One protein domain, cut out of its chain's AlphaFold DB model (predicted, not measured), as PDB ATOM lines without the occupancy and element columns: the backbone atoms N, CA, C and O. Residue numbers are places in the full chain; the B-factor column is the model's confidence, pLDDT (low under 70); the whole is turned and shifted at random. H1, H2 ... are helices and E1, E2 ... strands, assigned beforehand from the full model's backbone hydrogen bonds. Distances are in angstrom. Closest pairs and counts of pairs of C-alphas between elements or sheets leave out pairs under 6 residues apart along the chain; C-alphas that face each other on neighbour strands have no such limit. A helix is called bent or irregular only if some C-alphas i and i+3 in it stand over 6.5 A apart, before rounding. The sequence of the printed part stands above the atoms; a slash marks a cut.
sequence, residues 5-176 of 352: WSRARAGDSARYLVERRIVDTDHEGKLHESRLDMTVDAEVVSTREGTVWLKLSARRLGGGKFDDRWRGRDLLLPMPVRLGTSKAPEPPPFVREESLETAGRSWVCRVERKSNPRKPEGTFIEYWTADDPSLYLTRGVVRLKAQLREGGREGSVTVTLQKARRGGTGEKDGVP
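This is residues 5 to 176 of the 352 residues of an uncharacterized protein of Elusimicrobia bacterium (UniProt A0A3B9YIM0). One long, twisted antiparallel sheet of nine strands curls round a single short helix, H1, and is folded back on itself, with E5 and E6 facing the other leaf. It stays open between its edge strands E4 and E5, and the long strands E1, E2, E8 and E9 run side by side out to one end. The printed part has 172 residues, in the order E1 E2 E3 E4 E5 E6 E7 H1 E8 E9; the sheet's order is E4 E3 E2 E1 E9 E8 E7 E6 E5, and the class is mostly strand. It is only just compact, close to loose, with a radius of gyration of the C-alphas of 18.3 A and spans of 57 by 40 by 31 A.

E1, residues 13 to 25, begins with C-alpha 13 at (15.154, 3.785, -4.234) and is 38.9 A long. E2, residues 31 to 46, is 45.8 A long, and E3, residues 51 to 60, 29.2 A. E4 is residues 74 to 80. E5, residues 94 to 102, bends by 56 degrees at residue 99; E6, residues 105 to 115, bends by 59 degrees at residue 108. E7 is residues 124 to 129. H1, residues 133 to 138, is irregular: C-alphas 134 and 137 are 7.9 A apart. E8 is residues 141 to 150; E9, residues 153 to 165, is 37.6 A long and ends with C-alpha 165 at (10.009, 3.110, -4.898).

E1 to E4 form a meander, each strand the antiparallel neighbour of the one before, and E5 to E7 form another. N 18 and O 38 of the hairpin E1 and E2 are 2.8 A apart, within hydrogen-bond range, as are N 41 and O 57 of E2 and E3, 2.9 A, and N 54 and O 77 of E3 and E4, 2.8 A. E1 and E9 are antiparallel at 171 degrees, with N 19 and O 158 at 2.9 A. Across E9 and E8, N 157 and O 146 are 2.9 A apart; across E8 and E7, N 126 and O 145, 2.7 A; across E7 and E6, N 112 and O 127, 2.9 A; across E6 and E5, N 100 and O 107, 2.9 A. In this folded sheet, one sheet bent into two leaves, E4 E3 E2 E1 E9 E8 face E6 E5, with E7 as the hinge. The closest C-alphas of E5 and E9, Thr 102 and Gln 162, are 6.3 A apart. H1 is on the sheet; its closest C-alphas with E9 are Leu 135 and Ala 164, 7.0 A. In H1, 0 of 2 O i to N i+4 pairs and 1 of 3 O i to N i+3 pairs are within hydrogen-bond range. E4 and E5 are apart.

The two C-alphas farthest apart, Glu 28 and Thr 169, are 58.5 A apart. The printed part has no cut. The links E3 to E4 and E4 to E5 are long, 13 residues each, and residues 84 to 90 stand free. Mean pLDDT of the printed part is 75.8; residues under 70 include 78 to 94 and 167 to 176.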
ATOM      1  N   TRP A   5      20.110  -0.939 -15.516       68.06
ATOM      2  CA  TRP A   5      20.479   0.422 -15.133       68.06
ATOM      3  C   TRP A   5      20.147   1.518 -16.153       68.06
ATOM      4  O   TRP A   5      20.058   2.674 -15.757       68.06
ATOM      5  N   SER A   6      19.909   1.207 -17.433       68.25
ATOM      6  CA  SER A   6      19.501   2.223 -18.421       68.25
ATOM      7  C   SER A   6      18.124   2.823 -18.127       68.25
ATOM      8  O   SER A   6      17.786   3.886 -18.637       68.25
ATOM      9  N   ARG A   7      17.329   2.152 -17.284       73.19
ATOM     10  CA  ARG A   7      16.012   2.616 -16.832       73.19
ATOM     11  C   ARG A   7      16.078   3.440 -15.548       73.19
ATOM     12  O   ARG A   7      15.020   3.845 -15.061       73.19
ATOM     13  N   ALA A   8      17.278   3.656 -15.005       77.06
ATOM     14  CA  ALA A   8      17.458   4.366 -13.753       77.06
ATOM     15  C   ALA A   8      17.054   5.832 -13.849       77.06
ATOM     16  O   ALA A   8      17.322   6.500 -14.844       77.06
ATOM     17  N   ARG A   9      16.413   6.330 -12.793       82.44
ATOM     18  CA  ARG A   9      16.016   7.727 -12.623       82.44
ATOM     19  C   ARG A   9      16.442   8.199 -11.247       82.44
ATOM     20  O   ARG A   9      16.416   7.443 -10.276       82.44
ATOM     21  N   ALA A  10      16.799   9.472 -11.149       82.31
ATOM     22  CA  ALA A  10      17.087  10.070  -9.856       82.31
ATOM     23  C   ALA A  10      15.867   9.960  -8.916       82.31
ATOM     24  O   ALA A  10      14.719  10.189  -9.300       82.31
ATOM     25  N   GLY A  11      16.125   9.588  -7.665       80.88
ATOM     26  CA  GLY A  11      15.127   9.305  -6.635       80.88
ATOM     27  C   GLY A  11      14.558   7.883  -6.654       80.88
ATOM     28  O   GLY A  11      13.780   7.542  -5.757       80.88
ATOM     29  N   ASP A  12      14.912   7.048  -7.638       85.50
ATOM     30  CA  ASP A  12      14.620   5.617  -7.559       85.50
ATOM     31  C   ASP A  12      15.329   5.036  -6.330       85.50
ATOM     32  O   ASP A  12      16.510   5.301  -6.108       85.50
ATOM     33  N   SER A  13      14.611   4.282  -5.499       88.50
ATOM     34  CA  SER A  13      15.154   3.785  -4.234       88.50
ATOM     35  C   SER A  13      14.666   2.391  -3.865       88.50
ATOM     36  O   SER A  13      13.547   1.984  -4.187       88.50
ATOM     37  N   ALA A  14      15.515   1.662  -3.148       89.38
ATOM     38  CA  ALA A  14      15.208   0.364  -2.571       89.38
ATOM     39  C   ALA A  14      15.721   0.298  -1.130       89.38
ATOM     40  O   ALA A  14      16.813   0.774  -0.835       89.38
ATOM     41  N   ARG A  15      14.942  -0.314  -0.241       91.50
ATOM     42  CA  ARG A  15      15.340  -0.625   1.131       91.50
ATOM     43  C   ARG A  15      15.383  -2.125   1.309       91.50
ATOM     44  O   ARG A  15      14.401  -2.804   1.007       91.50
ATOM     45  N   TYR A  16      16.467  -2.604   1.889       92.00
ATOM     46  CA  TYR A  16      16.657  -3.994   2.265       92.00
ATOM     47  C   TYR A  16      16.797  -4.132   3.775       92.00
ATOM     48  O   TYR A  16      17.424  -3.295   4.419       92.00
ATOM     49  N   LEU A  17      16.210  -5.192   4.322       93.88
ATOM     50  CA  LEU A  17      16.549  -5.727   5.633       93.88
ATOM     51  C   LEU A  17      17.662  -6.755   5.441       93.88
ATOM     52  O   LEU A  17      17.555  -7.604   4.558       93.88
ATOM     53  N   VAL A  18      18.704  -6.663   6.253       91.44
ATOM     54  CA  VAL A  18      19.814  -7.607   6.301       91.44
ATOM     55  C   VAL A  18      19.840  -8.225   7.685       91.44
ATOM     56  O   VAL A  18      19.926  -7.501   8.675       91.44
ATOM     57  N   GLU A  19      19.790  -9.546   7.723       92.06
ATOM     58  CA  GLU A  19      19.873 -10.363   8.927       92.06
ATOM     59  C   GLU A  19      21.071 -11.290   8.757       92.06
ATOM     60  O   GLU A  19      21.124 -12.093   7.822       92.06
ATOM     61  N   ARG A  20      22.059 -11.162   9.637       88.62
ATOM     62  CA  ARG A  20      23.286 -11.956   9.599       88.62
ATOM     63  C   ARG A  20      23.515 -12.618  10.942       88.62
ATOM     64  O   ARG A  20      23.454 -11.971  11.985       88.62
ATOM     65  N   ARG A  21      23.875 -13.895  10.895       88.81
ATOM     66  CA  ARG A  21      24.264 -14.700  12.052       88.81
ATOM     67  C   ARG A  21      25.527 -15.476  11.719       88.81
ATOM     68  O   ARG A  21      25.567 -16.143  10.692       88.81
ATOM     69  N   ILE A  22      26.523 -15.415  12.590       82.94
ATOM     70  CA  ILE A  22      27.715 -16.262  12.525       82.94
ATOM     71  C   ILE A  22      27.897 -16.938  13.871       82.94
ATOM     72  O   ILE A  22      27.806 -16.285  14.908       82.94
ATOM     73  N   VAL A  23      28.166 -18.230  13.821       83.69
ATOM     74  CA  VAL A  23      28.535 -19.086  14.935       83.69
ATOM     75  C   VAL A  23      29.891 -19.690  14.592       83.69
ATOM     76  O   VAL A  23      30.052 -20.334  13.555       83.69
ATOM     77  N   ASP A  24      30.873 -19.448  15.445       81.94
ATOM     78  CA  ASP A  24      32.244 -19.924  15.295       81.94
ATOM     79  C   ASP A  24      32.683 -20.598  16.597       81.94
ATOM     80  O   ASP A  24      32.154 -20.297  17.668       81.94
ATOM     81  N   THR A  25      33.637 -21.513  16.501       76.06
ATOM     82  CA  THR A  25      34.289 -22.121  17.658       76.06
ATOM     83  C   THR A  25      35.756 -21.726  17.603       76.06
ATOM     84  O   THR A  25      36.423 -21.978  16.599       76.06
ATOM     85  N   ASP A  26      36.252 -21.070  18.648       73.88
ATOM     86  CA  ASP A  26      37.660 -20.682  18.700       73.88
ATOM     87  C   ASP A  26      38.590 -21.891  18.912       73.88
ATOM     88  O   ASP A  26      38.158 -23.033  19.093       73.88
ATOM     89  N   HIS A  27      39.899 -21.637  18.885       66.50
ATOM     90  CA  HIS A  27      40.925 -22.663  19.091       66.50
ATOM     91  C   HIS A  27      40.876 -23.312  20.488       66.50
ATOM     92  O   HIS A  27      41.431 -24.394  20.666       66.50
ATOM     93  N   GLU A  28      40.195 -22.689  21.454       75.62
ATOM     94  CA  GLU A  28      39.983 -23.208  22.809       75.62
ATOM     95  C   GLU A  28      38.669 -24.007  22.931       75.62
ATOM     96  O   GLU A  28      38.337 -24.507  24.005       75.62
ATOM     97  N   GLY A  29      37.916 -24.163  21.835       76.00
ATOM     98  CA  GLY A  29      36.647 -24.889  21.815       76.00
ATOM     99  C   GLY A  29      35.450 -24.068  22.304       76.00
ATOM    100  O   GLY A  29      34.366 -24.623  22.498       76.00
ATOM    101  N   LYS A  30      35.607 -22.757  22.517       81.31
ATOM    102  CA  LYS A  30      34.534 -21.883  22.989       81.31
ATOM    103  C   LYS A  30      33.701 -21.369  21.818       81.31
ATOM    104  O   LYS A  30      34.215 -20.877  20.816       81.31
ATOM    105  N   LEU A  31      32.384 -21.457  21.988       84.06
ATOM    106  CA  LEU A  31      31.406 -20.981  21.019       84.06
ATOM    107  C   LEU A  31      31.289 -19.450  21.066       84.06
ATOM    108  O   LEU A  31      31.011 -18.873  22.120       84.06
ATOM    109  N   HIS A  32      31.411 -18.810  19.908       81.75
ATOM    110  CA  HIS A  32      31.167 -17.385  19.706       81.75
ATOM    111  C   HIS A  32      30.028 -17.193  18.715       81.75
ATOM    112  O   HIS A  32      30.080 -17.684  17.589       81.75
ATOM    113  N   GLU A  33      29.002 -16.445  19.117       85.38
ATOM    114  CA  GLU A  33      27.901 -16.064  18.235       85.38
ATOM    115  C   GLU A  33      27.913 -14.550  18.004       85.38
ATOM    116  O   GLU A  33      27.918 -13.759  18.947       85.38
ATOM    117  N   SER A  34      27.878 -14.139  16.736       82.38
ATOM    118  CA  SER A  34      27.678 -12.747  16.338       82.38
ATOM    119  C   SER A  34      26.407 -12.603  15.508       82.38
ATOM    120  O   SER A  34      26.130 -13.407  14.613       82.38
ATOM    121  N   ARG A  35      25.630 -11.556  15.802       88.06
ATOM    122  CA  ARG A  35      24.426 -11.188  15.054       88.06
ATOM    123  C   ARG A  35      24.503  -9.752  14.571       88.06
ATOM    124  O   ARG A  35      25.043  -8.886  15.260       88.06
ATOM    125  N   LEU A  36      23.957  -9.519  13.387       86.12
ATOM    126  CA  LEU A  36      23.845  -8.202  12.791       86.12
ATOM    127  C   LEU A  36      22.506  -8.079  12.072       86.12
ATOM    128  O   LEU A  36      22.310  -8.708  11.034       86.12
ATOM    129  N   ASP A  37      21.664  -7.183  12.581       91.25
ATOM    130  CA  ASP A  37      20.411  -6.799  11.940       91.25
ATOM    131  C   ASP A  37      20.489  -5.331  11.523       91.25
ATOM    132  O   ASP A  37      20.731  -4.427  12.336       91.25
ATOM    133  N   MET A  38      20.314  -5.074  10.231       91.44
ATOM    134  CA  MET A  38      20.433  -3.730   9.683       91.44
ATOM    135  C   MET A  38      19.507  -3.486   8.505       91.44
ATOM    136  O   MET A  38      19.045  -4.399   7.832       91.44
ATOM    137  N   THR A  39      19.262  -2.213   8.234       92.50
ATOM    138  CA  THR A  39      18.615  -1.770   7.004       92.50
ATOM    139  C   THR A  39      19.645  -1.125   6.098       92.50
ATOM    140  O   THR A  39      20.491  -0.365   6.573       92.50
ATOM    141  N   VAL A  40      19.565  -1.423   4.805       89.25
ATOM    142  CA  VAL A  40      20.353  -0.745   3.775       89.25
ATOM    143  C   VAL A  40      19.408  -0.054   2.810       89.25
ATOM    144  O   VAL A  40      18.583  -0.693   2.158       89.25
ATOM    145  N   ASP A  41      19.525   1.266   2.756       89.88
ATOM    146  CA  ASP A  41      18.839   2.128   1.809       89.88
ATOM    147  C   ASP A  41      19.751   2.377   0.611       89.88
ATOM    148  O   ASP A  41      20.897   2.787   0.773       89.88
ATOM    149  N   ALA A  42      19.224   2.152  -0.584       87.44
ATOM    150  CA  ALA A  42      19.861   2.462  -1.849       87.44
ATOM    151  C   ALA A  42      19.021   3.500  -2.591       87.44
ATOM    152  O   ALA A  42      17.822   3.297  -2.771       87.44
ATOM    153  N   GLU A  43      19.628   4.597  -3.031       87.62
ATOM    154  CA  GLU A  43      18.952   5.688  -3.738       87.62
ATOM    155  C   GLU A  43      19.775   6.125  -4.948       87.62
ATOM    156  O   GLU A  43      20.952   6.452  -4.823       87.62
ATOM    157  N   VAL A  44      19.167   6.177  -6.129       84.50
ATOM    158  CA  VAL A  44      19.796   6.802  -7.293       84.50
ATOM    159  C   VAL A  44      19.789   8.305  -7.099       84.50
ATOM    160  O   VAL A  44      18.740   8.941  -7.063       84.50
ATOM    161  N   VAL A  45      20.971   8.891  -7.012       81.75
ATOM    162  CA  VAL A  45      21.148  10.323  -6.763       81.75
ATOM    163  C   VAL A  45      21.479  11.099  -8.037       81.75
ATOM    164  O   VAL A  45      21.175  12.287  -8.102       81.75
ATOM    165  N   SER A  46      22.031  10.443  -9.065       77.12
ATOM    166  CA  SER A  46      22.255  11.022 -10.400       77.12
ATOM    167  C   SER A  46      22.399   9.930 -11.472       77.12
ATOM    168  O   SER A  46      22.730   8.794 -11.148       77.12
ATOM    169  N   THR A  47      22.167  10.253 -12.747       72.75
ATOM    170  CA  THR A  47      22.238   9.321 -13.901       72.75
ATOM    171  C   THR A  47      23.133   9.827 -15.041       72.75
ATOM    172  O   THR A  47      23.026   9.393 -16.186       72.75
ATOM    173  N   ARG A  48      24.018  10.775 -14.731       69.44
ATOM    174  CA  ARG A  48      24.776  11.565 -15.703       69.44
ATOM    175  C   ARG A  48      25.915  10.790 -16.391       69.44
ATOM    176  O   ARG A  48      26.535   9.912 -15.797       69.44
ATOM    177  N   GLU A  49      26.226  11.177 -17.635       63.22
ATOM    178  CA  GLU A  49      27.408  10.721 -18.400       63.22
ATOM    179  C   GLU A  49      27.484   9.191 -18.572       63.22
ATOM    180  O   GLU A  49      28.555   8.585 -18.549       63.22
ATOM    181  N   GLY A  50      26.327   8.538 -18.720       62.94
ATOM    182  CA  GLY A  50      26.262   7.081 -18.841       62.94
ATOM    183  C   GLY A  50      26.639   6.353 -17.548       62.94
ATOM    184  O   GLY A  50      27.061   5.202 -17.603       62.94
ATOM    185  N   THR A  51      26.509   7.002 -16.387       68.81
ATOM    186  CA  THR A  51      26.750   6.409 -15.066       68.81
ATOM    187  C   THR A  51      25.586   6.705 -14.127       68.81
ATOM    188  O   THR A  51      25.184   7.851 -13.946       68.81
ATOM    189  N   VAL A  52      25.059   5.665 -13.487       72.75
ATOM    190  CA  VAL A  52      24.092   5.792 -12.395       72.75
ATOM    191  C   VAL A  52      24.862   5.904 -11.089       72.75
ATOM    192  O   VAL A  52      25.599   4.999 -10.716       72.75
ATOM    193  N   TRP A  53      24.695   7.011 -10.387       75.00
ATOM    194  CA  TRP A  53      25.277   7.243  -9.076       75.00
ATOM    195  C   TRP A  53      24.278   6.811  -8.012       75.00
ATOM    196  O   TRP A  53      23.180   7.361  -7.929       75.00
ATOM    197  N   LEU A  54      24.658   5.823  -7.209       76.56
ATOM    198  CA  LEU A  54      23.823   5.243  -6.167       76.56
ATOM    199  C   LEU A  54      24.362   5.633  -4.792       76.56
ATOM    200  O   LEU A  54      25.514   5.354  -4.479       76.56
ATOM    201  N   LYS A  55      23.539   6.256  -3.956       84.25
ATOM    202  CA  LYS A  55      23.826   6.433  -2.537       84.25
ATOM    203  C   LYS A  55      23.403   5.180  -1.776       84.25
ATOM    204  O   LYS A  55      22.254   4.767  -1.907       84.25
ATOM    205  N   LEU A  56      24.296   4.610  -0.974       84.88
ATOM    206  CA  LEU A  56      23.991   3.576   0.009       84.88
ATOM    207  C   LEU A  56      24.093   4.126   1.417       84.88
ATOM    208  O   LEU A  56      25.062   4.794   1.755       84.88
ATOM    209  N   SER A  57      23.127   3.778   2.252       87.56
ATOM    210  CA  SER A  57      23.108   4.132   3.665       87.56
ATOM    211  C   SER A  57      22.765   2.893   4.479       87.56
ATOM    212  O   SER A  57      21.704   2.307   4.272       87.56
ATOM    213  N   ALA A  58      23.623   2.510   5.424       87.56
ATOM    214  CA  ALA A  58      23.352   1.413   6.351       87.56
ATOM    215  C   ALA A  58      22.957   1.949   7.734       87.56
ATOM    216  O   ALA A  58      23.477   2.961   8.208       87.56
ATOM    217  N   ARG A  59      22.005   1.285   8.397       88.56
ATOM    218  CA  ARG A  59      21.545   1.635   9.753       88.56
ATOM    219  C   ARG A  59      21.232   0.383  10.550       88.56
ATOM    220  O   ARG A  59      20.584  -0.511  10.011       88.56
ATOM    221  N   ARG A  60      21.612   0.332  11.829       89.12
ATOM    222  CA  ARG A  60      21.219  -0.784  12.698       89.12
ATOM    223  C   ARG A  60      19.708  -0.804  12.898       89.12
ATOM    224  O   ARG A  60      19.070   0.249  13.024       89.12
ATOM    225  N   LEU A  61      19.146  -2.006  12.967       85.50
ATOM    226  CA  LEU A  61      17.775  -2.194  13.415       85.50
ATOM    227  C   LEU A  61      17.695  -1.722  14.882       85.50
ATOM    228  O   LEU A  61      18.474  -2.167  15.718       85.50
ATOM    229  N   GLY A  62      16.846  -0.731  15.171       79.50
ATOM    230  CA  GLY A  62      16.818  -0.029  16.470       79.50
ATOM    231  C   GLY A  62      17.363   1.408  16.456       79.50
ATOM    232  O   GLY A  62      17.334   2.078  17.480       79.50
ATOM    233  N   GLY A  63      17.813   1.920  15.302       72.31
ATOM    234  CA  GLY A  63      18.073   3.355  15.100       72.31
ATOM    235  C   GLY A  63      19.496   3.834  15.414       72.31
ATOM    236  O   GLY A  63      19.789   5.016  15.240       72.31
ATOM    237  N   GLY A  64      20.396   2.932  15.814       74.00
ATOM    238  CA  GLY A  64      21.816   3.237  15.998       74.00
ATOM    239  C   GLY A  64      22.571   3.382  14.672       74.00
ATOM    240  O   GLY A  64      22.294   2.680  13.693       74.00
ATOM    241  N   LYS A  65      23.563   4.278  14.644       71.31
ATOM    242  CA  LYS A  65      24.587   4.271  13.592       71.31
ATOM    243  C   LYS A  65      25.613   3.181  13.888       71.31
ATOM    244  O   LYS A  65      25.736   2.717  15.019       71.31
ATOM    245  N   PHE A  66      26.317   2.759  12.854       73.38
ATOM    246  CA  PHE A  66      27.510   1.951  13.027       73.38
ATOM    247  C   PHE A  66      28.685   2.842  13.419       73.38
ATOM    248  O   PHE A  66      28.840   3.928  12.860       73.38
ATOM    249  N   ASP A  67      29.505   2.355  14.345       62.84
ATOM    250  CA  ASP A  67      30.738   3.031  14.755       62.84
ATOM    251  C   ASP A  67      31.905   2.734  13.800       62.84
ATOM    252  O   ASP A  67      32.924   3.422  13.822       62.84
ATOM    253  N   ASP A  68      31.765   1.728  12.928       60.03
ATOM    254  CA  ASP A  68      32.765   1.446  11.905       60.03
ATOM    255  C   ASP A  68      32.673   2.413  10.719       60.03
ATOM    256  O   ASP A  68      31.606   2.895  10.321       60.03
ATOM    257  N   ARG A  69      33.848   2.688  10.144       53.22
ATOM    258  CA  ARG A  69      34.069   3.770   9.179       53.22
ATOM    259  C   ARG A  69      33.253   3.634   7.893       53.22
ATOM    260  O   ARG A  69      33.011   4.650   7.244       53.22
ATOM    261  N   TRP A  70      32.821   2.426   7.534       57.81
ATOM    262  CA  TRP A  70      32.085   2.166   6.297       57.81
ATOM    263  C   TRP A  70      30.578   2.172   6.502       57.81
ATOM    264  O   TRP A  70      29.877   2.941   5.847       57.81
ATOM    265  N   ARG A  71      30.063   1.358   7.430       68.88
ATOM    266  CA  ARG A  71      28.612   1.220   7.622       68.88
ATOM    267  C   ARG A  71      27.997   2.443   8.301       68.88
ATOM    268  O   ARG A  71      26.790   2.648   8.209       68.88
ATOM    269  N   GLY A  72      28.802   3.270   8.972       69.69
ATOM    270  CA  GLY A  72      28.343   4.493   9.637       69.69
ATOM    271  C   GLY A  72      28.105   5.682   8.699       69.69
ATOM    272  O   GLY A  72      27.657   6.738   9.162       69.69
ATOM    273  N   ARG A  73      28.424   5.551   7.402       72.94
ATOM    274  CA  ARG A  73      28.438   6.653   6.431       72.94
ATOM    275  C   ARG A  73      27.515   6.377   5.242       72.94
ATOM    276  O   ARG A  73      27.243   5.233   4.893       72.94
ATOM    277  N   ASP A  74      27.063   7.458   4.613       79.69
ATOM    278  CA  ASP A  74      26.421   7.393   3.302       79.69
ATOM    279  C   ASP A  74      27.517   7.239   2.239       79.69
ATOM    280  O   ASP A  74      28.415   8.073   2.161       79.69
ATOM    281  N   LEU A  75      27.452   6.186   1.433       73.94
ATOM    282  CA  LEU A  75      28.453   5.826   0.431       73.94
ATOM    283  C   LEU A  75      27.916   6.089  -0.973       73.94
ATOM    284  O   LEU A  75      26.740   5.858  -1.234       73.94
ATOM    285  N   LEU A  76      28.763   6.538  -1.893       69.25
ATOM    286  CA  LEU A  76      28.406   6.773  -3.289       69.25
ATOM    287  C   LEU A  76      29.015   5.697  -4.193       69.25
ATOM    288  O   LEU A  76      30.217   5.465  -4.178       69.25
ATOM    289  N   LEU A  77      28.195   5.063  -5.019       70.88
ATOM    290  CA  LEU A  77      28.568   3.984  -5.925       70.88
ATOM    291  C   LEU A  77      28.356   4.402  -7.382       70.88
ATOM    292  O   LEU A  77      27.225   4.717  -7.757       70.88
ATOM    293  N   PRO A  78      29.399   4.368  -8.224       65.75
ATOM    294  CA  PRO A  78      29.250   4.566  -9.656       65.75
ATOM    295  C   PRO A  78      28.849   3.249 -10.333       65.75
ATOM    296  O   PRO A  78      29.603   2.281 -10.335       65.75
ATOM    297  N   MET A  79      27.679   3.223 -10.967       66.50
ATOM    298  CA  MET A  79      27.177   2.096 -11.756       66.50
ATOM    299  C   MET A  79      27.192   2.473 -13.247       66.50
ATOM    300  O   MET A  79      26.246   3.094 -13.739       66.50
ATOM    301  N   PRO A  80      28.259   2.141 -13.996       59.28
ATOM    302  CA  PRO A  80      28.360   2.508 -15.404       59.28
ATOM    303  C   PRO A  80      27.293   1.793 -16.250       59.28
ATOM    304  O   PRO A  80      27.185   0.564 -16.239       59.28
ATOM    305  N   VAL A  81      26.536   2.566 -17.027       59.38
ATOM    306  CA  VAL A  81      25.513   2.114 -17.976       59.38
ATOM    307  C   VAL A  81      26.179   1.883 -19.326       59.38
ATOM    308  O   VAL A  81      26.652   2.816 -19.972       59.38
ATOM    309  N   ARG A  82      26.221   0.632 -19.793       55.78
ATOM    310  CA  ARG A  82      26.585   0.357 -21.189       55.78
ATOM    311  C   ARG A  82      25.343   0.397 -22.074       55.78
ATOM    312  O   ARG A  82      24.376  -0.318 -21.817       55.78
ATOM    313  N   LEU A  83      25.442   1.163 -23.154       45.22
ATOM    314  CA  LEU A  83      24.631   1.023 -24.359       45.22
ATOM    315  C   LEU A  83      25.405   0.088 -25.302       45.22
ATOM    316  O   LEU A  83      26.330   0.525 -25.979       45.22
ATOM    317  N   GLY A  84      25.135  -1.222 -25.276       39.28
ATOM    318  CA  GLY A  84      25.813  -2.156 -26.187       39.28
ATOM    319  C   GLY A  84      25.787  -3.632 -25.783       39.28
ATOM    320  O   GLY A  84      25.733  -3.985 -24.609       39.28
ATOM    321  N   THR A  85      25.831  -4.493 -26.800       35.16
ATOM    322  CA  THR A  85      25.629  -5.950 -26.801       35.16
ATOM    323  C   THR A  85      26.745  -6.737 -26.103       35.16
ATOM    324  O   THR A  85      27.573  -7.367 -26.757       35.16
ATOM    325  N   SER A  86      26.774  -6.773 -24.769       37.44
ATOM    326  CA  SER A  86      27.373  -7.932 -24.093       37.44
ATOM    327  C   SER A  86      26.349  -9.061 -24.101       37.44
ATOM    328  O   SER A  86      25.226  -8.854 -23.634       37.44
ATOM    329  N   LYS A  87      26.716 -10.238 -24.626       35.03
ATOM    330  CA  LYS A  87      25.925 -11.466 -24.468       35.03
ATOM    331  C   LYS A  87      25.601 -11.592 -22.978       35.03
ATOM    332  O   LYS A  87      26.522 -11.562 -22.160       35.03
ATOM    333  N   ALA A  88      24.313 -11.596 -22.628       40.53
ATOM    334  CA  ALA A  88      23.908 -11.757 -21.240       40.53
ATOM    335  C   ALA A  88      24.574 -13.040 -20.715       40.53
ATOM    336  O   ALA A  88      24.593 -14.028 -21.458       40.53
ATOM    337  N   PRO A  89      25.183 -13.031 -19.514       40.56
ATOM    338  CA  PRO A  89      25.648 -14.274 -18.919       40.56
ATOM    339  C   PRO A  89      24.476 -15.255 -18.925       40.56
ATOM    340  O   PRO A  89      23.351 -14.849 -18.619       40.56
ATOM    341  N   GLU A  90      24.727 -16.498 -19.346       40.97
ATOM    342  CA  GLU A  90      23.694 -17.531 -19.322       40.97
ATOM    343  C   GLU A  90      23.075 -17.549 -17.923       40.97
ATOM    344  O   GLU A  90      23.821 -17.527 -16.931       40.97
ATOM    345  N   PRO A  91      21.734 -17.484 -17.826       46.00
ATOM    346  CA  PRO A  91      21.087 -17.532 -16.534       46.00
ATOM    347  C   PRO A  91      21.556 -18.818 -15.845       46.00
ATOM    348  O   PRO A  91      21.614 -19.868 -16.494       46.00
ATOM    349  N   PRO A  92      21.949 -18.755 -14.560       51.59
ATOM    350  CA  PRO A  92      22.248 -19.974 -13.826       51.59
ATOM    351  C   PRO A  92      21.034 -20.912 -13.919       51.59
ATOM    352  O   PRO A  92      19.911 -20.430 -14.103       51.59
ATOM    353  N   PRO A  93      21.233 -22.236 -13.818       55.53
ATOM    354  CA  PRO A  93      20.140 -23.183 -13.951       55.53
ATOM    355  C   PRO A  93      19.024 -22.808 -12.976       55.53
ATOM    356  O   PRO A  93      19.216 -22.757 -11.760       55.53
ATOM    357  N   PHE A  94      17.875 -22.475 -13.558       65.31
ATOM    358  CA  PHE A  94      16.630 -22.247 -12.852       65.31
ATOM    359  C   PHE A  94      16.335 -23.477 -11.992       65.31
ATOM    360  O   PHE A  94      16.283 -24.592 -12.511       65.31
ATOM    361  N   VAL A  95      16.187 -23.278 -10.680       70.12
ATOM    362  CA  VAL A  95      15.919 -24.387  -9.758       70.12
ATOM    363  C   VAL A  95      14.417 -24.572  -9.594       70.12
ATOM    364  O   VAL A  95      13.924 -25.689  -9.713       70.12
ATOM    365  N   ARG A  96      13.698 -23.484  -9.290       87.19
ATOM    366  CA  ARG A  96      12.259 -23.501  -8.987       87.19
ATOM    367  C   ARG A  96      11.649 -22.098  -8.997       87.19
ATOM    368  O   ARG A  96      12.370 -21.107  -8.857       87.19
ATOM    369  N   GLU A  97      10.327 -22.029  -9.139       90.12
ATOM    370  CA  GLU A  97       9.534 -20.828  -8.849       90.12
ATOM    371  C   GLU A  97       8.930 -20.937  -7.448       90.12
ATOM    372  O   GLU A  97       8.437 -21.993  -7.057       90.12
ATOM    373  N   GLU A  98       8.969 -19.843  -6.694       90.62
ATOM    374  CA  GLU A  98       8.377 -19.746  -5.364       90.62
ATOM    375  C   GLU A  98       7.662 -18.410  -5.181       90.62
ATOM    376  O   GLU A  98       8.099 -17.379  -5.691       90.62
ATOM    377  N   SER A  99       6.570 -18.423  -4.418       90.56
ATOM    378  CA  SER A  99       5.893 -17.193  -4.008       90.56
ATOM    379  C   SER A  99       6.508 -16.660  -2.719       90.56
ATOM    380  O   SER A  99       6.687 -17.403  -1.756       90.56
ATOM    381  N   LEU A 100       6.820 -15.369  -2.692       91.38
ATOM    382  CA  LEU A 100       7.371 -14.694  -1.526       91.38
ATOM    383  C   LEU A 100       6.576 -13.429  -1.221       91.38
ATOM    384  O   LEU A 100       6.451 -12.560  -2.074       91.38
ATOM    385  N   GLU A 101       6.102 -13.284   0.012       91.62
ATOM    386  CA  GLU A 101       5.471 -12.050   0.475       91.62
ATOM    387  C   GLU A 101       6.495 -11.141   1.149       91.62
ATOM    388  O   GLU A 101       7.100 -11.486   2.166       91.62
ATOM    389  N   THR A 102       6.725  -9.968   0.562       90.56
ATOM    390  CA  THR A 102       7.589  -8.949   1.151       90.56
ATOM    391  C   THR A 102       7.364  -7.577   0.521       90.56
ATOM    392  O   THR A 102       6.763  -7.456  -0.548       90.56
ATOM    393  N   ALA A 103       7.830  -6.517   1.180       86.81
ATOM    394  CA  ALA A 103       7.547  -5.133   0.791       86.81
ATOM    395  C   ALA A 103       6.042  -4.835   0.590       86.81
ATOM    396  O   ALA A 103       5.672  -4.041  -0.275       86.81
ATOM    397  N   GLY A 104       5.175  -5.493   1.373       84.81
ATOM    398  CA  GLY A 104       3.719  -5.324   1.318       84.81
ATOM    399  C   GLY A 104       3.037  -5.927   0.084       84.81
ATOM    400  O   GLY A 104       1.903  -5.557  -0.206       84.81
ATOM    401  N   ARG A 105       3.706  -6.820  -0.660       89.81
ATOM    402  CA  ARG A 105       3.129  -7.525  -1.815       89.81
ATOM    403  C   ARG A 105       3.647  -8.957  -1.952       89.81
ATOM    404  O   ARG A 105       4.675  -9.304  -1.376       89.81
ATOM    405  N   SER A 106       2.939  -9.762  -2.741       91.19
ATOM    406  CA  SER A 106       3.358 -11.114  -3.122       91.19
ATOM    407  C   SER A 106       4.140 -11.095  -4.437       91.19
ATOM    408  O   SER A 106       3.800 -10.355  -5.365       91.19
ATOM    409  N   TRP A 107       5.200 -11.892  -4.499       90.50
ATOM    410  CA  TRP A 107       6.149 -11.965  -5.602       90.50
ATOM    411  C   TRP A 107       6.273 -13.394  -6.102       90.50
ATOM    412  O   TRP A 107       6.655 -14.270  -5.331       90.50
ATOM    413  N   VAL A 108       6.065 -13.620  -7.397       92.12
ATOM    414  CA  VAL A 108       6.470 -14.878  -8.035       92.12
ATOM    415  C   VAL A 108       7.953 -14.765  -8.376       92.12
ATOM    416  O   VAL A 108       8.350 -13.984  -9.242       92.12
ATOM    417  N   CYS A 109       8.778 -15.490  -7.629       90.88
ATOM    418  CA  CYS A 109      10.226 -15.424  -7.707       90.88
ATOM    419  C   CYS A 109      10.788 -16.666  -8.388       90.88
ATOM    420  O   CYS A 109      10.465 -17.791  -8.018       90.88
ATOM    421  N   ARG A 110      11.731 -16.469  -9.306       90.19
ATOM    422  CA  ARG A 110      12.647 -17.516  -9.752       90.19
ATOM    423  C   ARG A 110      13.786 -17.637  -8.752       90.19
ATOM    424  O   ARG A 110      14.437 -16.633  -8.440       90.19
ATOM    425  N   VAL A 111      14.017 -18.853  -8.271       88.38
ATOM    426  CA  VAL A 111      15.072 -19.169  -7.310       88.38
ATOM    427  C   VAL A 111      16.267 -19.772  -8.042       88.38
ATOM    428  O   VAL A 111      16.181 -20.833  -8.664       88.38
ATOM    429  N   GLU A 112      17.399 -19.084  -7.953       84.38
ATOM    430  CA  GLU A 112      18.692 -19.532  -8.464       84.38
ATOM    431  C   GLU A 112      19.559 -19.954  -7.279       84.38
ATOM    432  O   GLU A 112      19.862 -19.121  -6.424       84.38
ATOM    433  N   ARG A 113      20.001 -21.216  -7.223       82.12
ATOM    434  CA  ARG A 113      20.922 -21.693  -6.181       82.12
ATOM    435  C   ARG A 113      22.309 -21.924  -6.760       82.12
ATOM    436  O   ARG A 113      22.478 -22.669  -7.719       82.12
ATOM    437  N   LYS A 114      23.314 -21.324  -6.132       77.94
ATOM    438  CA  LYS A 114      24.729 -21.635  -6.332       77.94
ATOM    439  C   LYS A 114      25.228 -22.361  -5.093       77.94
ATOM    440  O   LYS A 114      25.185 -21.807  -4.002       77.94
ATOM    441  N   SER A 115      25.695 -23.589  -5.250       72.62
ATOM    442  CA  SER A 115      26.269 -24.385  -4.162       72.62
ATOM    443  C   SER A 115      27.493 -25.136  -4.657       72.62
ATOM    444  O   SER A 115      27.624 -25.395  -5.855       72.62
ATOM    445  N   ASN A 116      28.379 -25.521  -3.740       65.00
ATOM    446  CA  ASN A 116      29.455 -26.442  -4.079       65.00
ATOM    447  C   ASN A 116      28.852 -27.836  -4.350       65.00
ATOM    448  O   ASN A 116      28.277 -28.422  -3.430       65.00
ATOM    449  N   PRO A 117      28.982 -28.405  -5.563       60.78
ATOM    450  CA  PRO A 117      28.391 -29.706  -5.885       60.78
ATOM    451  C   PRO A 117      28.954 -30.854  -5.033       60.78
ATOM    452  O   PRO A 117      28.292 -31.873  -4.879       60.78
ATOM    453  N   ARG A 118      30.145 -30.692  -4.436       50.62
ATOM    454  CA  ARG A 118      30.748 -31.690  -3.533       50.62
ATOM    455  C   ARG A 118      30.236 -31.607  -2.091       50.62
ATOM    456  O   ARG A 118      30.454 -32.541  -1.329       50.62
ATOM    457  N   LYS A 119      29.582 -30.505  -1.705       59.50
ATOM    458  CA  LYS A 119      28.994 -30.293  -0.369       59.50
ATOM    459  C   LYS A 119      27.643 -29.558  -0.501       59.50
ATOM    460  O   LYS A 119      27.558 -28.386  -0.134       59.50
ATOM    461  N   PRO A 120      26.589 -30.207  -1.037       57.78
ATOM    462  CA  PRO A 120      25.336 -29.531  -1.402       57.78
ATOM    463  C   PRO A 120      24.576 -28.930  -0.209       57.78
ATOM    464  O   PRO A 120      23.937 -27.884  -0.349       57.78
ATOM    465  N   GLU A 121      24.669 -29.579   0.957       61.69
ATOM    466  CA  GLU A 121      24.070 -29.139   2.230       61.69
ATOM    467  C   GLU A 121      24.975 -28.201   3.048       61.69
ATOM    468  O   GLU A 121      24.596 -27.761   4.132       61.69
ATOM    469  N   GLY A 122      26.176 -27.902   2.546       71.88
ATOM    470  CA  GLY A 122      27.103 -26.960   3.165       71.88
ATOM    471  C   GLY A 122      26.851 -25.535   2.678       71.88
ATOM    472  O   GLY A 122      25.782 -24.960   2.870       71.88
ATOM    473  N   THR A 123      27.859 -24.961   2.030       77.38
ATOM    474  CA  THR A 123      27.842 -23.577   1.551       77.38
ATOM    475  C   THR A 123      26.959 -23.399   0.317       77.38
ATOM    476  O   THR A 123      27.190 -24.030  -0.723       77.38
ATOM    477  N   PHE A 124      25.985 -22.493   0.395       79.38
ATOM    478  CA  PHE A 124      25.164 -22.105  -0.747       79.38
ATOM    479  C   PHE A 124      24.758 -20.631  -0.721       79.38
ATOM    480  O   PHE A 124      24.733 -19.982   0.322       79.38
ATOM    481  N   ILE A 125      24.386 -20.128  -1.896       81.56
ATOM    482  CA  ILE A 125      23.765 -18.821  -2.098       81.56
ATOM    483  C   ILE A 125      22.530 -19.019  -2.978       81.56
ATOM    484  O   ILE A 125      22.629 -19.553  -4.081       81.56
ATOM    485  N   GLU A 126      21.373 -18.585  -2.496       86.38
ATOM    486  CA  GLU A 126      20.111 -18.547  -3.224       86.38
ATOM    487  C   GLU A 126      19.718 -17.103  -3.540       86.38
ATOM    488  O   GLU A 126      19.680 -16.243  -2.657       86.38
ATOM    489  N   TYR A 127      19.376 -16.849  -4.800       86.50
ATOM    490  CA  TYR A 127      18.825 -15.582  -5.265       86.50
ATOM    491  C   TYR A 127      17.377 -15.778  -5.670       86.50
ATOM    492  O   TYR A 127      17.072 -16.628  -6.500       86.50
ATOM    493  N   TRP A 128      16.503 -14.955  -5.117       90.50
ATOM    494  CA  TRP A 128      15.083 -14.927  -5.421       90.50
ATOM    495  C   TRP A 128      14.819 -13.683  -6.252       90.50
ATOM    496  O   TRP A 128      14.941 -12.557  -5.759       90.50
ATOM    497  N   THR A 129      14.514 -13.891  -7.528       88.12
ATOM    498  CA  THR A 129      14.372 -12.818  -8.513       88.12
ATOM    499  C   THR A 129      12.962 -12.784  -9.081       88.12
ATOM    500  O   THR A 129      12.453 -13.802  -9.535       88.12
ATOM    501  N   ALA A 130      12.329 -11.616  -9.063       87.25
ATOM    502  CA  ALA A 130      11.041 -11.373  -9.695       87.25
ATOM    503  C   ALA A 130      11.231 -10.550 -10.975       87.25
ATOM    504  O   ALA A 130      12.033  -9.610 -11.013       87.25
ATOM    505  N   ASP A 131      10.467 -10.884 -12.012       82.62
ATOM    506  CA  ASP A 131      10.430 -10.122 -13.260       82.62
ATOM    507  C   ASP A 131       9.458  -8.942 -13.125       82.62
ATOM    508  O   ASP A 131       8.331  -8.962 -13.614       82.62
ATOM    509  N   ASP A 132       9.875  -7.925 -12.367       78.94
ATOM    510  CA  ASP A 132       9.106  -6.699 -12.168       78.94
ATOM    511  C   ASP A 132       9.905  -5.477 -12.658       78.94
ATOM    512  O   ASP A 132      11.006  -5.206 -12.158       78.94
ATOM    513  N   PRO A 133       9.356  -4.676 -13.592       70.50
ATOM    514  CA  PRO A 133      10.016  -3.477 -14.106       70.50
ATOM    515  C   PRO A 133      10.401  -2.437 -13.042       70.50
ATOM    516  O   PRO A 133      11.288  -1.621 -13.293       70.50
ATOM    517  N   SER A 134       9.754  -2.433 -11.873       70.75
ATOM    518  CA  SER A 134      10.068  -1.560 -10.732       70.75
ATOM    519  C   SER A 134      11.321  -1.978  -9.954       70.75
ATOM    520  O   SER A 134      11.862  -1.165  -9.206       70.75
ATOM    521  N   LEU A 135      11.827  -3.201 -10.153       73.94
ATOM    522  CA  LEU A 135      13.009  -3.751  -9.474       73.94
ATOM    523  C   LEU A 135      14.287  -3.703 -10.313       73.94
ATOM    524  O   LEU A 135      15.245  -4.444 -10.079       73.94
ATOM    525  N   TYR A 136      14.337  -2.835 -11.314       72.88
ATOM    526  CA  TYR A 136      15.478  -2.782 -12.221       72.88
ATOM    527  C   TYR A 136      16.795  -2.421 -11.484       72.88
ATOM    528  O   TYR A 136      17.849  -2.942 -11.850       72.88
ATOM    529  N   LEU A 137      16.740  -1.621 -10.402       69.12
ATOM    530  CA  LEU A 137      17.903  -1.278  -9.556       69.12
ATOM    531  C   LEU A 137      18.581  -2.506  -8.953       69.12
ATOM    532  O   LEU A 137      19.779  -2.521  -8.685       69.12
ATOM    533  N   THR A 138      17.796  -3.545  -8.707       72.81
ATOM    534  CA  THR A 138      18.227  -4.734  -7.980       72.81
ATOM    535  C   THR A 138      18.246  -5.948  -8.892       72.81
ATOM    536  O   THR A 138      18.475  -7.062  -8.429       72.81
ATOM    537  N   ARG A 139      18.040  -5.735 -10.203       75.25
ATOM    538  CA  ARG A 139      17.882  -6.782 -11.221       75.25
ATOM    539  C   ARG A 139      16.822  -7.811 -10.834       75.25
ATOM    540  O   ARG A 139      17.033  -9.008 -11.001       75.25
ATOM    541  N   GLY A 140      15.720  -7.338 -10.262       78.31
ATOM    542  CA  GLY A 140      14.635  -8.203  -9.821       78.31
ATOM    543  C   GLY A 140      14.878  -8.894  -8.484       78.31
ATOM    544  O   GLY A 140      13.993  -9.610  -8.039       78.31
ATOM    545  N   VAL A 141      16.024  -8.721  -7.810       83.69
ATOM    546  CA  VAL A 141      16.275  -9.432  -6.546       83.69
ATOM    547  C   VAL A 141      15.333  -8.942  -5.447       83.69
ATOM    548  O   VAL A 141      15.415  -7.794  -4.996       83.69
ATOM    549  N   VAL A 142      14.488  -9.856  -4.978       89.31
ATOM    550  CA  VAL A 142      13.562  -9.681  -3.853       89.31
ATOM    551  C   VAL A 142      14.176 -10.224  -2.564       89.31
ATOM    552  O   VAL A 142      14.023  -9.619  -1.501       89.31
ATOM    553  N   ARG A 143      14.912 -11.336  -2.655       91.19
ATOM    554  CA  ARG A 143      15.626 -11.934  -1.525       91.19
ATOM    555  C   ARG A 143      16.951 -12.559  -1.964       91.19
ATOM    556  O   ARG A 143      17.043 -13.153  -3.034       91.19
ATOM    557  N   LEU A 144      17.961 -12.448  -1.113       89.00
ATOM    558  CA  LEU A 144      19.176 -13.256  -1.150       89.00
ATOM    559  C   LEU A 144      19.272 -14.028   0.159       89.00
ATOM    560  O   LEU A 144      19.019 -13.468   1.224       89.00
ATOM    561  N   LYS A 145      19.643 -15.301   0.073       88.06
ATOM    562  CA  LYS A 145      19.969 -16.129   1.232       88.06
ATOM    563  C   LYS A 145      21.316 -16.788   0.998       88.06
ATOM    564  O   LYS A 145      21.474 -17.519   0.029       88.06
ATOM    565  N   ALA A 146      22.267 -16.558   1.884       83.31
ATOM    566  CA  ALA A 146      23.545 -17.245   1.902       83.31
ATOM    567  C   ALA A 146      23.659 -18.066   3.186       83.31
ATOM    568  O   ALA A 146      23.259 -17.611   4.258       83.31
ATOM    569  N   GLN A 147      24.205 -19.271   3.069       83.31
ATOM    570  CA  GLN A 147      24.542 -20.131   4.194       83.31
ATOM    571  C   GLN A 147      25.958 -20.665   4.002       83.31
ATOM    572  O   GLN A 147      26.347 -21.028   2.894       83.31
ATOM    573  N   LEU A 148      26.716 -20.711   5.092       76.62
ATOM    574  CA  LEU A 148      28.060 -21.257   5.187       76.62
ATOM    575  C   LEU A 148      28.060 -22.315   6.285       76.62
ATOM    576  O   LEU A 148      27.577 -22.059   7.387       76.62
ATOM    577  N   ARG A 149      28.622 -23.488   5.996       75.19
ATOM    578  CA  ARG A 149      28.860 -24.519   7.007       75.19
ATOM    579  C   ARG A 149      30.152 -25.256   6.680       75.19
ATOM    580  O   ARG A 149      30.174 -26.094   5.781       75.19
ATOM    581  N   GLU A 150      31.230 -24.918   7.379       69.69
ATOM    582  CA  GLU A 150      32.554 -25.506   7.157       69.69
ATOM    583  C   GLU A 150      33.407 -25.463   8.431       69.69
ATOM    584  O   GLU A 150      33.408 -24.467   9.144       69.69
ATOM    585  N   GLY A 151      34.125 -26.553   8.729       66.38
ATOM    586  CA  GLY A 151      35.171 -26.566   9.762       66.38
ATOM    587  C   GLY A 151      34.727 -26.159  11.173       66.38
ATOM    588  O   GLY A 151      35.480 -25.482  11.857       66.38
ATOM    589  N   GLY A 152      33.509 -26.521  11.600       67.12
ATOM    590  CA  GLY A 152      32.964 -26.122  12.910       67.12
ATOM    591  C   GLY A 152      32.354 -24.714  12.950       67.12
ATOM    592  O   GLY A 152      31.906 -24.275  14.006       67.12
ATOM    593  N   ARG A 153      32.293 -24.031  11.799       71.81
ATOM    594  CA  ARG A 153      31.711 -22.696  11.634       71.81
ATOM    595  C   ARG A 153      30.397 -22.766  10.877       71.81
ATOM    596  O   ARG A 153      30.288 -23.470   9.868       71.81
ATOM    597  N   GLU A 154      29.416 -22.002  11.335       82.00
ATOM    598  CA  GLU A 154      28.117 -21.851  10.692       82.00
ATOM    599  C   GLU A 154      27.782 -20.369  10.524       82.00
ATOM    600  O   GLU A 154      27.837 -19.585  11.465       82.00
ATOM    601  N   GLY A 155      27.426 -19.966   9.310       83.69
ATOM    602  CA  GLY A 155      27.068 -18.592   8.991       83.69
ATOM    603  C   GLY A 155      25.819 -18.537   8.134       83.69
ATOM    604  O   GLY A 155      25.584 -19.406   7.296       83.69
ATOM    605  N   SER A 156      25.016 -17.497   8.311       86.38
ATOM    606  CA  SER A 156      23.910 -17.190   7.415       86.38
ATOM    607  C   SER A 156      23.750 -15.690   7.238       86.38
ATOM    608  O   SER A 156      23.956 -14.914   8.173       86.38
ATOM    609  N   VAL A 157      23.379 -15.294   6.025       85.62
ATOM    610  CA  VAL A 157      22.985 -13.929   5.682       85.62
ATOM    611  C   VAL A 157      21.693 -14.009   4.889       85.62
ATOM    612  O   VAL A 157      21.603 -14.741   3.904       85.62
ATOM    613  N   THR A 158      20.686 -13.253   5.308       91.38
ATOM    614  CA  THR A 158      19.454 -13.055   4.548       91.38
ATOM    615  C   THR A 158      19.299 -11.575   4.250       91.38
ATOM    616  O   THR A 158      19.334 -10.742   5.150       91.38
ATOM    617  N   VAL A 159      19.114 -11.245   2.976       91.00
ATOM    618  CA  VAL A 159      18.824  -9.889   2.515       91.00
ATOM    619  C   VAL A 159      17.432  -9.901   1.900       91.00
ATOM    620  O   VAL A 159      17.215 -10.585   0.905       91.00
ATOM    621  N   THR A 160      16.480  -9.171   2.478       93.50
ATOM    622  CA  THR A 160      15.069  -9.165   2.054       93.50
ATOM    623  C   THR A 160      14.613  -7.754   1.694       93.50
ATOM    624  O   THR A 160      14.817  -6.810   2.459       93.50
ATOM    625  N   LEU A 161      13.978  -7.592   0.534       92.44
ATOM    626  CA  LEU A 161      13.433  -6.316   0.077       92.44
ATOM    627  C   LEU A 161      12.291  -5.847   0.990       92.44
ATOM    628  O   LEU A 161      11.250  -6.480   1.072       92.44
ATOM    629  N   GLN A 162      12.442  -4.686   1.617       93.06
ATOM    630  CA  GLN A 162      11.419  -4.076   2.474       93.06
ATOM    631  C   GLN A 162      10.596  -3.018   1.743       93.06
ATOM    632  O   GLN A 162       9.430  -2.793   2.055       93.06
ATOM    633  N   LYS A 163      11.204  -2.323   0.781       89.38
ATOM    634  CA  LYS A 163      10.538  -1.272   0.010       89.38
ATOM    635  C   LYS A 163      11.255  -1.076  -1.313       89.38
ATOM    636  O   LYS A 163      12.476  -1.021  -1.336       89.38
ATOM    637  N   ALA A 164      10.503  -0.891  -2.388       86.62
ATOM    638  CA  ALA A 164      11.016  -0.372  -3.649       86.62
ATOM    639  C   ALA A 164      10.127   0.798  -4.064       86.62
ATOM    640  O   ALA A 164       8.901   0.704  -3.989       86.62
ATOM    641  N   ARG A 165      10.729   1.918  -4.458       84.69
ATOM    642  CA  ARG A 165      10.009   3.110  -4.898       84.69
ATOM    643  C   ARG A 165      10.640   3.642  -6.171       84.69
ATOM    644  O   ARG A 165      11.849   3.844  -6.227       84.69
ATOM    645  N   ARG A 166       9.790   3.959  -7.147       80.12
ATOM    646  CA  ARG A 166      10.207   4.707  -8.325       80.12
ATOM    647  C   ARG A 166      10.293   6.205  -8.002       80.12
ATOM    648  O   ARG A 166       9.364   6.766  -7.417       80.12
ATOM    649  N   GLY A 167      11.409   6.829  -8.346       69.38
ATOM    650  CA  GLY A 167      11.657   8.257  -8.310       69.38
ATOM    651  C   GLY A 167      10.878   9.009  -9.385       69.38
ATOM    652  O   GLY A 167      10.238   8.424 -10.266       69.38
ATOM    653  N   GLY A 168      10.916  10.337  -9.289       64.75
ATOM    654  CA  GLY A 168      10.309  11.222 -10.281       64.75
ATOM    655  C   GLY A 168      11.032  11.166 -11.631       64.75
ATOM    656  O   GLY A 168      12.113  10.606 -11.764       64.75
ATOM    657  N   THR A 169      10.441  11.774 -12.656       56.00
ATOM    658  CA  THR A 169      11.043  11.899 -13.999       56.00
ATOM    659  C   THR A 169      12.149  12.955 -14.085       56.00
ATOM    660  O   THR A 169      12.671  13.188 -15.167       56.00
ATOM    661  N   GLY A 170      12.494  13.611 -12.974       54.62
ATOM    662  CA  GLY A 170      13.489  14.678 -12.948       54.62
ATOM    663  C   GLY A 170      14.906  14.124 -12.918       54.62
ATOM    664  O   GLY A 170      15.288  13.443 -11.969       54.62
ATOM    665  N   GLU A 171      15.695  14.451 -13.934       53.38
ATOM    666  CA  GLU A 171      17.145  14.318 -13.884       53.38
ATOM    667  C   GLU A 171      17.666  15.311 -12.829       53.38
ATOM    668  O   GLU A 171      17.404  16.510 -12.907       53.38
ATOM    669  N   LYS A 172      18.316  14.817 -11.767       54.44
ATOM    670  CA  LYS A 172      19.024  15.695 -10.826       54.44
ATOM    671  C   LYS A 172      20.426  15.934 -11.371       54.44
ATOM    672  O   LYS A 172      21.241  15.010 -11.446       54.44
ATOM    673  N   ASP A 173      20.684  17.182 -11.741       46.41
ATOM    674  CA  ASP A 173      21.961  17.606 -12.295       46.41
ATOM    675  C   ASP A 173      23.068  17.622 -11.233       46.41
ATOM    676  O   ASP A 173      23.026  18.376 -10.261       46.41
ATOM    677  N   GLY A 174      24.100  16.806 -11.469       50.28
ATOM    678  CA  GLY A 174      25.382  16.856 -10.762       50.28
ATOM    679  C   GLY A 174      25.748  15.581 -10.001       50.28
ATOM    680  O   GLY A 174      24.911  14.942  -9.369       50.28
ATOM    681  N   VAL A 175      27.039  15.231 -10.028       53.25
ATOM    682  CA  VAL A 175      27.612  14.248  -9.094       53.25
ATOM    683  C   VAL A 175      27.455  14.817  -7.679       53.25
ATOM    684  O   VAL A 175      27.888  15.954  -7.456       53.25
ATOM    685  N   PRO A 176      26.855  14.083  -6.722       53.22
ATOM    686  CA  PRO A 176      26.733  14.554  -5.349       53.22
ATOM    687  C   PRO A 176      28.108  14.913  -4.784       53.22
ATOM    688  O   PRO A 176      28.969  14.053  -4.592       53.22
TER     689      PRO A 176